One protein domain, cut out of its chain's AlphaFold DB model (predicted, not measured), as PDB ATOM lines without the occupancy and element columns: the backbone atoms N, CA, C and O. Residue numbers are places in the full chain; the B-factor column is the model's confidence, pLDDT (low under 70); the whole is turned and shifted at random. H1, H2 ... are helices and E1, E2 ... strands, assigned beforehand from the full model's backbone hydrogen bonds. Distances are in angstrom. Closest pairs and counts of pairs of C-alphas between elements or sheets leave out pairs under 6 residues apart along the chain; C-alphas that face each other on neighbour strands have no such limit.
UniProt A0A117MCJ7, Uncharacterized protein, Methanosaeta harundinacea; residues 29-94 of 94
ATOM      1  N   SER A  29     -23.960 -33.496  18.795       78.31
ATOM      2  CA  SER A  29     -24.583 -34.813  18.994       78.31
ATOM      3  C   SER A  29     -24.930 -35.537  17.699       78.31
ATOM      4  O   SER A  29     -24.976 -36.764  17.711       78.31
ATOM      5  N   VAL A  30     -25.236 -34.817  16.619       73.75
ATOM      6  CA  VAL A  30     -25.554 -35.402  15.307       73.75
ATOM      7  C   VAL A  30     -25.042 -34.463  14.229       73.75
ATOM      8  O   VAL A  30     -25.365 -33.277  14.256       73.75
ATOM      9  N   VAL A  31     -24.284 -35.000  13.275       66.00
ATOM     10  CA  VAL A  31     -23.899 -34.303  12.045       66.00
ATOM     11  C   VAL A  31     -24.320 -35.183  10.875       66.00
ATOM     12  O   VAL A  31     -23.693 -36.214  10.635       66.00
ATOM     13  N   GLU A  32     -25.351 -34.794  10.128       63.78
ATOM     14  CA  GLU A  32     -25.574 -35.397   8.813       63.78
ATOM     15  C   GLU A  32     -24.694 -34.660   7.797       63.78
ATOM     16  O   GLU A  32     -25.001 -33.572   7.315       63.78
ATOM     17  N   VAL A  33     -23.542 -35.255   7.474       54.88
ATOM     18  CA  VAL A  33     -22.514 -34.674   6.582       54.88
ATOM     19  C   VAL A  33     -22.992 -34.590   5.114       54.88
ATOM     20  O   VAL A  33     -22.333 -34.003   4.255       54.88
ATOM     21  N   SER A  34     -24.153 -35.162   4.802       50.06
ATOM     22  CA  SER A  34     -24.551 -35.534   3.442       50.06
ATOM     23  C   SER A  34     -24.965 -34.370   2.542       50.06
ATOM     24  O   SER A  34     -24.963 -34.523   1.320       50.06
ATOM     25  N   LYS A  35     -25.337 -33.203   3.084       55.28
ATOM     26  CA  LYS A  35     -25.813 -32.080   2.263       55.28
ATOM     27  C   LYS A  35     -25.300 -30.752   2.806       55.28
ATOM     28  O   LYS A  35     -25.762 -30.258   3.827       55.28
ATOM     29  N   ARG A  36     -24.374 -30.113   2.077       57.84
ATOM     30  CA  ARG A  36     -24.153 -28.669   2.252       57.84
ATOM     31  C   ARG A  36     -25.504 -27.982   2.028       57.84
ATOM     32  O   ARG A  36     -26.086 -28.185   0.958       57.84
ATOM     33  N   PRO A  37     -25.998 -27.181   2.982       56.28
ATOM     34  CA  PRO A  37     -27.326 -26.608   2.856       56.28
ATOM     35  C   PRO A  37     -27.367 -25.705   1.612       56.28
ATOM     36  O   PRO A  37     -26.410 -24.972   1.319       56.28
ATOM     37  N   LYS A  38     -28.457 -25.763   0.834       59.97
ATOM     38  CA  LYS A  38     -28.577 -25.048  -0.457       59.97
ATOM     39  C   LYS A  38     -28.568 -23.539  -0.216       59.97
ATOM     40  O   LYS A  38     -29.244 -23.088   0.698       59.97
ATOM     41  N   LYS A  39     -27.799 -22.759  -0.989       57.44
ATOM     42  CA  LYS A  39     -27.486 -21.316  -0.799       57.44
ATOM     43  C   LYS A  39     -28.679 -20.328  -0.733       57.44
ATOM     44  O   LYS A  39     -28.452 -19.125  -0.823       57.44
ATOM     45  N   MET A  40     -29.923 -20.774  -0.590       52.34
ATOM     46  CA  MET A  40     -31.089 -19.891  -0.553       52.34
ATOM     47  C   MET A  40     -31.551 -19.641   0.890       52.34
ATOM     48  O   MET A  40     -31.824 -20.572   1.638       52.34
ATOM     49  N   ASN A  41     -31.649 -18.350   1.217       62.03
ATOM     50  CA  ASN A  41     -32.227 -17.724   2.412       62.03
ATOM     51  C   ASN A  41     -31.435 -17.796   3.732       62.03
ATOM     52  O   ASN A  41     -30.822 -18.800   4.098       62.03
ATOM     53  N   ARG A  42     -31.455 -16.667   4.463       68.38
ATOM     54  CA  ARG A  42     -30.963 -16.576   5.846       68.38
ATOM     55  C   ARG A  42     -31.837 -17.466   6.743       68.38
ATOM     56  O   ARG A  42     -33.060 -17.381   6.623       68.38
ATOM     57  N   PRO A  43     -31.245 -18.294   7.622       71.56
ATOM     58  CA  PRO A  43     -32.016 -19.099   8.563       71.56
ATOM     59  C   PRO A  43     -32.788 -18.200   9.535       71.56
ATOM     60  O   PRO A  43     -32.327 -17.108   9.863       71.56
ATOM     61  N   ARG A  44     -33.946 -18.665  10.011       77.81
ATOM     62  CA  ARG A  44     -34.696 -18.029  11.108       77.81
ATOM     63  C   ARG A  44     -34.705 -18.929  12.335       77.81
ATOM     64  O   ARG A  44     -34.639 -20.152  12.198       77.81
ATOM     65  N   VAL A  45     -34.799 -18.336  13.520       76.25
ATOM     66  CA  VAL A  45     -34.960 -19.101  14.761       76.25
ATOM     67  C   VAL A  45     -36.440 -19.387  14.977       76.25
ATOM     68  O   VAL A  45     -37.253 -18.467  14.991       76.25
ATOM     69  N   VAL A  46     -36.785 -20.662  15.138       78.25
ATOM     70  CA  VAL A  46     -38.138 -21.120  15.465       78.25
ATOM     71  C   VAL A  46     -38.173 -21.438  16.952       78.25
ATOM     72  O   VAL A  46     -37.412 -22.277  17.443       78.25
ATOM     73  N   VAL A  47     -39.033 -20.725  17.676       70.06
ATOM     74  CA  VAL A  47     -39.098 -20.784  19.140       70.06
ATOM     75  C   VAL A  47     -39.863 -22.027  19.573       70.06
ATOM     76  O   VAL A  47     -41.062 -22.123  19.330       70.06
ATOM     77  N   MET A  48     -39.188 -22.949  20.262       66.69
ATOM     78  CA  MET A  48     -39.851 -24.025  21.014       66.69
ATOM     79  C   MET A  48     -39.410 -24.104  22.487       66.69
ATOM     80  O   MET A  48     -40.019 -24.842  23.250       66.69
ATOM     81  N   GLY A  49     -38.407 -23.324  22.912       67.12
ATOM     82  CA  GLY A  49     -37.835 -23.362  24.262       67.12
ATOM     83  C   GLY A  49     -37.383 -21.988  24.764       67.12
ATOM     84  O   GLY A  49     -37.297 -21.019  24.002       67.12
ATOM     85  N   LYS A  50     -37.083 -21.896  26.066       75.38
ATOM     86  CA  LYS A  50     -36.780 -20.621  26.756       75.38
ATOM     87  C   LYS A  50     -35.522 -19.919  26.228       75.38
ATOM     88  O   LYS A  50     -35.486 -18.694  26.185       75.38
ATOM     89  N   ALA A  51     -34.539 -20.687  25.756       81.69
ATOM     90  CA  ALA A  51     -33.270 -20.177  25.230       81.69
ATOM     91  C   ALA A  51     -33.368 -19.582  23.809       81.69
ATOM     92  O   ALA A  51     -32.381 -19.078  23.276       81.69
ATOM     93  N   ALA A  52     -34.538 -19.627  23.158       83.25
ATOM     94  CA  ALA A  52     -34.659 -19.224  21.757       83.25
ATOM     95  C   ALA A  52     -34.291 -17.751  21.505       83.25
ATOM     96  O   ALA A  52     -33.706 -17.444  20.467       83.25
ATOM     97  N   HIS A  53     -34.581 -16.855  22.455       84.81
ATOM     98  CA  HIS A  53     -34.190 -15.444  22.363       84.81
ATOM     99  C   HIS A  53     -32.674 -15.258  22.448       84.81
ATOM    100  O   HIS A  53     -32.104 -14.560  21.615       84.81
ATOM    101  N   GLU A  54     -32.015 -15.928  23.393       86.06
ATOM    102  CA  GLU A  54     -30.558 -15.861  23.553       86.06
ATOM    103  C   GLU A  54     -29.837 -16.415  22.321       86.06
ATOM    104  O   GLU A  54     -28.893 -15.808  21.816       86.06
ATOM    105  N   VAL A  55     -30.324 -17.534  21.776       86.81
ATOM    106  CA  VAL A  55     -29.786 -18.131  20.548       86.81
ATOM    107  C   VAL A  55     -29.998 -17.204  19.345       86.81
ATOM    108  O   VAL A  55     -29.072 -16.997  18.559       86.81
ATOM    109  N   ALA A  56     -31.184 -16.607  19.197       87.94
ATOM    110  CA  ALA A  56     -31.466 -15.645  18.132       87.94
ATOM    111  C   ALA A  56     -30.550 -14.419  18.205       87.94
ATOM    112  O   ALA A  56     -29.944 -14.043  17.198       87.94
ATOM    113  N   GLU A  57     -30.367 -13.850  19.397       87.56
ATOM    114  CA  GLU A  57     -29.452 -12.733  19.622       87.56
ATOM    115  C   GLU A  57     -28.003 -13.131  19.305       87.56
ATOM    116  O   GLU A  57     -27.305 -12.421  18.572       87.56
ATOM    117  N   PHE A  58     -27.567 -14.301  19.788       87.31
ATOM    118  CA  PHE A  58     -26.222 -14.830  19.577       87.31
ATOM    119  C   PHE A  58     -25.892 -14.986  18.091       87.31
ATOM    120  O   PHE A  58     -24.819 -14.562  17.655       87.31
ATOM    121  N   PHE A  59     -26.812 -15.517  17.282       85.50
ATOM    122  CA  PHE A  59     -26.609 -15.659  15.837       85.50
ATOM    123  C   PHE A  59     -26.983 -14.406  15.028       85.50
ATOM    124  O   PHE A  59     -26.648 -14.330  13.843       85.50
ATOM    125  N   GLY A  60     -27.628 -13.411  15.645       85.06
ATOM    126  CA  GLY A  60     -28.127 -12.218  14.958       85.06
ATOM    127  C   GLY A  60     -29.218 -12.557  13.939       85.06
ATOM    128  O   GLY A  60     -29.161 -12.092  12.799       85.06
ATOM    129  N   LEU A  61     -30.151 -13.427  14.327       87.12
ATOM    130  CA  LEU A  61     -31.236 -13.925  13.484       87.12
ATOM    131  C   LEU A  61     -32.591 -13.473  14.018       87.12
ATOM    132  O   LEU A  61     -32.778 -13.331  15.224       87.12
ATOM    133  N   ASP A  62     -33.550 -13.323  13.111       84.81
ATOM    134  CA  ASP A  62     -34.930 -13.037  13.481       84.81
ATOM    135  C   ASP A  62     -35.629 -14.292  14.020       84.81
ATOM    136  O   ASP A  62     -35.426 -15.415  13.533       84.81
ATOM    137  N   ILE A  63     -36.501 -14.073  15.001       84.44
ATOM    138  CA  ILE A  63     -37.413 -15.083  15.528       84.44
ATOM    139  C   ILE A  63     -38.652 -15.174  14.632       84.44
ATOM    140  O   ILE A  63     -39.228 -14.165  14.230       84.44
ATOM    141  N   SER A  64     -39.086 -16.399  14.348       81.00
ATOM    142  CA  SER A  64     -40.340 -16.703  13.665       81.00
ATOM    143  C   SER A  64     -41.171 -17.666  14.518       81.00
ATOM    144  O   SER A  64     -40.636 -18.693  14.944       81.00
ATOM    145  N   PRO A  65     -42.463 -17.382  14.767       71.25
ATOM    146  CA  PRO A  65     -43.351 -18.326  15.447       71.25
ATOM    147  C   PRO A  65     -43.695 -19.534  14.561       71.25
ATOM    148  O   PRO A  65     -44.003 -20.608  15.066       71.25
ATOM    149  N   GLU A  66     -43.612 -19.376  13.240       71.69
ATOM    150  CA  GLU A  66     -43.875 -20.435  12.266       71.69
ATOM    151  C   GLU A  66     -42.565 -21.050  11.768       71.69
ATOM    152  O   GLU A  66     -41.579 -20.332  11.556       71.69
ATOM    153  N   SER A  67     -42.559 -22.373  11.543       67.19
ATOM    154  CA  SER A  67     -41.440 -23.046  10.877       67.19
ATOM    155  C   SER A  67     -41.392 -22.568   9.425       67.19
ATOM    156  O   SER A  67     -42.312 -22.874   8.666       67.19
ATOM    157  N   PRO A  68     -40.353 -21.824   9.007       66.88
ATOM    158  CA  PRO A  68     -40.266 -21.358   7.635       66.88
ATOM    159  C   PRO A  68     -40.109 -22.551   6.685       66.88
ATOM    160  O   PRO A  68     -39.499 -23.565   7.033       66.88
ATOM    161  N   ALA A  69     -40.606 -22.404   5.457       66.19
ATOM    162  CA  ALA A  69     -40.282 -23.307   4.359       66.19
ATOM    163  C   ALA A  69     -38.802 -23.112   3.976       66.19
ATOM    164  O   ALA A  69     -38.464 -22.265   3.147       66.19
ATOM    165  N   GLY A  70     -37.902 -23.827   4.652       75.25
ATOM    166  CA  GLY A  70     -36.463 -23.771   4.408       75.25
ATOM    167  C   GLY A  70     -35.639 -23.893   5.684       75.25
ATOM    168  O   GLY A  70     -35.980 -24.645   6.595       75.25
ATOM    169  N   ARG A  71     -34.524 -23.161   5.738       80.69
ATOM    170  CA  ARG A  71     -33.574 -23.255   6.847       80.69
ATOM    171  C   ARG A  71     -34.140 -22.677   8.138       80.69
ATOM    172  O   ARG A  71     -34.507 -21.500   8.185       80.69
ATOM    173  N   ALA A  72     -34.097 -23.467   9.198       86.69
ATOM    174  CA  ALA A  72     -34.508 -23.039  10.523       86.69
ATOM    175  C   ALA A  72     -33.526 -23.510  11.596       86.69
ATOM    176  O   ALA A  72     -32.858 -24.533  11.450       86.69
ATOM    177  N   ILE A  73     -33.465 -22.749  12.683       88.94
ATOM    178  CA  ILE A  73     -32.831 -23.163  13.931       88.94
ATOM    179  C   ILE A  73     -33.956 -23.390  14.934       88.94
ATOM    180  O   ILE A  73     -34.606 -22.435  15.353       88.94
ATOM    181  N   ARG A  74     -34.217 -24.646  15.289       89.19
ATOM    182  CA  ARG A  74     -35.203 -25.009  16.310       89.19
ATOM    183  C   ARG A  74     -34.486 -25.094  17.648       89.19
ATOM    184  O   ARG A  74     -33.533 -25.856  17.788       89.19
ATOM    185  N   VAL A  75     -34.934 -24.306  18.616       88.25
ATOM    186  CA  VAL A  75     -34.329 -24.266  19.953       88.25
ATOM    187  C   VAL A  75     -35.289 -24.921  20.932       88.25
ATOM    188  O   VAL A  75     -36.384 -24.401  21.145       88.25
ATOM    189  N   GLY A  76     -34.886 -26.064  21.483       85.38
ATOM    190  CA  GLY A  76     -35.552 -26.730  22.601       85.38
ATOM    191  C   GLY A  76     -34.816 -26.474  23.916       85.38
ATOM    192  O   GLY A  76     -33.813 -25.767  23.946       85.38
ATOM    193  N   ASP A  77     -35.296 -27.070  25.006       83.94
ATOM    194  CA  ASP A  77     -34.742 -26.818  26.345       83.94
ATOM    195  C   ASP A  77     -33.318 -27.375  26.551       83.94
ATOM    196  O   ASP A  77     -32.570 -26.842  27.364       83.94
ATOM    197  N   HIS A  78     -32.930 -28.414  25.799       86.81
ATOM    198  CA  HIS A  78     -31.629 -29.103  25.925       86.81
ATOM    199  C   HIS A  78     -30.914 -29.316  24.585       86.81
ATOM    200  O   HIS A  78     -29.929 -30.053  24.486       86.81
ATOM    201  N   GLN A  79     -31.434 -28.728  23.506       89.25
ATOM    202  CA  GLN A  79     -30.877 -28.927  22.172       89.25
ATOM    203  C   GLN A  79     -31.169 -27.768  21.225       89.25
ATOM    204  O   GLN A  79     -32.196 -27.095  21.326       89.25
ATOM    205  N   ILE A  80     -30.281 -27.602  20.250       89.50
ATOM    206  CA  ILE A  80     -30.428 -26.688  19.123       89.50
ATOM    207  C   ILE A  80     -30.291 -27.504  17.840       89.50
ATOM    208  O   ILE A  80     -29.237 -28.084  17.574       89.50
ATOM    209  N   ASP A  81     -31.348 -27.517  17.035       90.06
ATOM    210  CA  ASP A  81     -31.410 -28.250  15.775       90.06
ATOM    211  C   ASP A  81     -31.348 -27.283  14.596       90.06
ATOM    212  O   ASP A  81     -32.196 -26.404  14.441       90.06
ATOM    213  N   PHE A  82     -30.364 -27.478  13.729       87.31
ATOM    214  CA  PHE A  82     -30.274 -26.816  12.437       87.31
ATOM    215  C   PHE A  82     -30.937 -27.720  11.408       87.31
ATOM    216  O   PHE A  82     -30.482 -28.841  11.181       87.31
ATOM    217  N   VAL A  83     -31.998 -27.230  10.778       86.25
ATOM    218  CA  VAL A  83     -32.776 -27.979   9.786       86.25
ATOM    219  C   VAL A  83     -32.812 -27.236   8.453       86.25
ATOM    220  O   VAL A  83     -32.752 -26.004   8.428       86.25
ATOM    221  N   ASP A  84     -32.914 -27.971   7.349       83.31
ATOM    222  CA  ASP A  84     -33.161 -27.442   6.001       83.31
ATOM    223  C   ASP A  84     -34.431 -28.108   5.446       83.31
ATOM    224  O   ASP A  84     -34.394 -29.215   4.911       83.31
ATOM    225  N   GLY A  85     -35.586 -27.470   5.662       80.88
ATOM    226  CA  GLY A  85     -36.886 -28.104   5.440       80.88
ATOM    227  C   GLY A  85     -37.173 -29.180   6.492       80.88
ATOM    228  O   GLY A  85     -37.328 -28.869   7.675       80.88
ATOM    229  N   GLU A  86     -37.264 -30.438   6.057       80.00
ATOM    230  CA  GLU A  86     -37.483 -31.602   6.932       80.00
ATOM    231  C   GLU A  86     -36.175 -32.293   7.350       80.00
ATOM    232  O   GLU A  86     -36.166 -33.040   8.328       80.00
ATOM    233  N   ASP A  87     -35.067 -32.003   6.662       83.38
ATOM    234  CA  ASP A  87     -33.771 -32.635   6.908       83.38
ATOM    235  C   ASP A  87     -33.095 -32.016   8.151       83.38
ATOM    236  O   ASP A  87     -32.913 -30.794   8.232       83.38
ATOM    237  N   LEU A  88     -32.677 -32.853   9.113       84.62
ATOM    238  CA  LEU A  88     -31.829 -32.438  10.236       84.62
ATOM    239  C   LEU A  88     -30.373 -32.365   9.773       84.62
ATOM    240  O   LEU A  88     -29.747 -33.378   9.500       84.62
ATOM    241  N   VAL A  89     -29.801 -31.166   9.753       84.81
ATOM    242  CA  VAL A  89     -28.418 -30.949   9.307       84.81
ATOM    243  C   VAL A  89     -27.431 -31.143  10.459       84.81
ATOM    244  O   VAL A  89     -26.393 -31.791  10.309       84.81
ATOM    245  N   LEU A  90     -27.735 -30.557  11.618       86.38
ATOM    246  CA  LEU A  90     -26.852 -30.539  12.783       86.38
ATOM    247  C   LEU A  90     -27.679 -30.440  14.066       86.38
ATOM    248  O   LEU A  90     -28.580 -29.610  14.151       86.38
ATOM    249  N   ARG A  91     -27.321 -31.233  15.078       89.25
ATOM    250  CA  ARG A  91     -27.849 -31.108  16.442       89.25
ATOM    251  C   ARG A  91     -26.738 -30.772  17.419       89.25
ATOM    252  O   ARG A  91     -25.761 -31.518  17.543       89.25
ATOM    253  N   LEU A  92     -26.953 -29.697  18.163       88.88
ATOM    254  CA  LEU A  92     -26.152 -29.300  19.309       88.88
ATOM    255  C   LEU A  92     -26.925 -29.623  20.590       88.88
ATOM    256  O   LEU A  92     -28.139 -29.435  20.632       88.88
ATOM    257  N   LYS A  93     -26.238 -30.102  21.622       88.00
ATOM    258  CA  LYS A  93     -26.779 -30.258  22.978       88.00
ATOM    259  C   LYS A  93     -26.269 -29.124  23.856       88.00
ATOM    260  O   LYS A  93     -25.067 -28.860  23.829       88.00
ATOM    261  N   ILE A  94     -27.180 -28.505  24.599       83.69
ATOM    262  CA  ILE A  94     -26.953 -27.400  25.546       83.69
ATOM    263  C   ILE A  94     -27.278 -27.861  26.961       83.69
ATOM    264  O   ILE A  94     -28.241 -28.650  27.107       83.69
TER     265      ILE A  94
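Overview. This is residues 29 to 94 of the 94 residues of an uncharacterized protein of Methanosaeta harundinacea (UniProt A0A117MCJ7). Picture one twisted five-stranded sheet as a wall, with a single short helix, H1, over one face near its E2 edge and no named helix over the other face. A long link, residues 32 to 43, runs round the strand ends from E1 at one edge to E2 at the other. The 66 printed residues include one named helix and five named strands, along the chain E1, E2, H1, E3, E4, E5; the sheet order is E1, E5, E4, E3, E2, mixed, and the class is mixed, helices and strands. The whole is compact, with a radius of gyration of the C-alphas of 11.1 A, and rounded, spanning 30 by 25 by 18 A.

Along the chain. Find C-alpha 29 at (-24.583, -34.813, 18.994); from there strand E1, residues 29 to 31, runs 7.0 A. Strand E2 is residues 44 to 47, 9.6 A. Helix H1, residues 52 to 59, begins at C-alpha 52 at (-34.659, -19.224, 21.757) and runs 10.6 A. Strands E3, residues 71 to 75, and E4, residues 79 to 84, measure 13.2 A and 16.4 A. E5, residues 87 to 93, runs 17.7 A to C-alpha 93 at (-26.779, -30.258, 22.978).

Arrangement. Look first at E3, E4 and E5, a meander, each strand the antiparallel neighbour of the one before, and two hairpins. Between E3 and E4, N 74 and O 81 are 2.8 A apart, within hydrogen-bond range; between E4 and E5, N 82 and O 90 are 2.8 A apart. Edge strand E1 is antiparallel to E5, with N 91 and O 30 at 2.9 A. At the other edge E2 is parallel to E3, with N 46 and O 73 at 2.8 A. Beyond the named strands, residues 63 to 64 pair in parallel with residues 45 to 46 of E2. H1 is on the sheet at a height of 8.7 A, over E3 and E2, and runs along the strands, at 17 degrees to E2 on the local plane. Its closest C-alphas to E2 are those of Ala 56 and Val 45, 6.0 A apart. E2, H1 and E3 form a strand-helix-strand unit, two parallel neighbour strands with a helix between, with a left-handed crossover. In H1 every O i to N i+4 pair is within hydrogen-bond range.

Size, cuts and confidence. The C-alphas of Ser 34 and Lys 50 are the two farthest apart, 30.3 A. The sheet is twisted, its C-alphas up to 4.1 A off the best plane. The printed part has no cut and ends at Ile 94, the chain's last residue. The links E1 to E2 and H1 to E3 are long. The mean pLDDT of the printed part is 77.5; look for values under 70 at residues 31 to 42, 48 to 49 and 67 to 69.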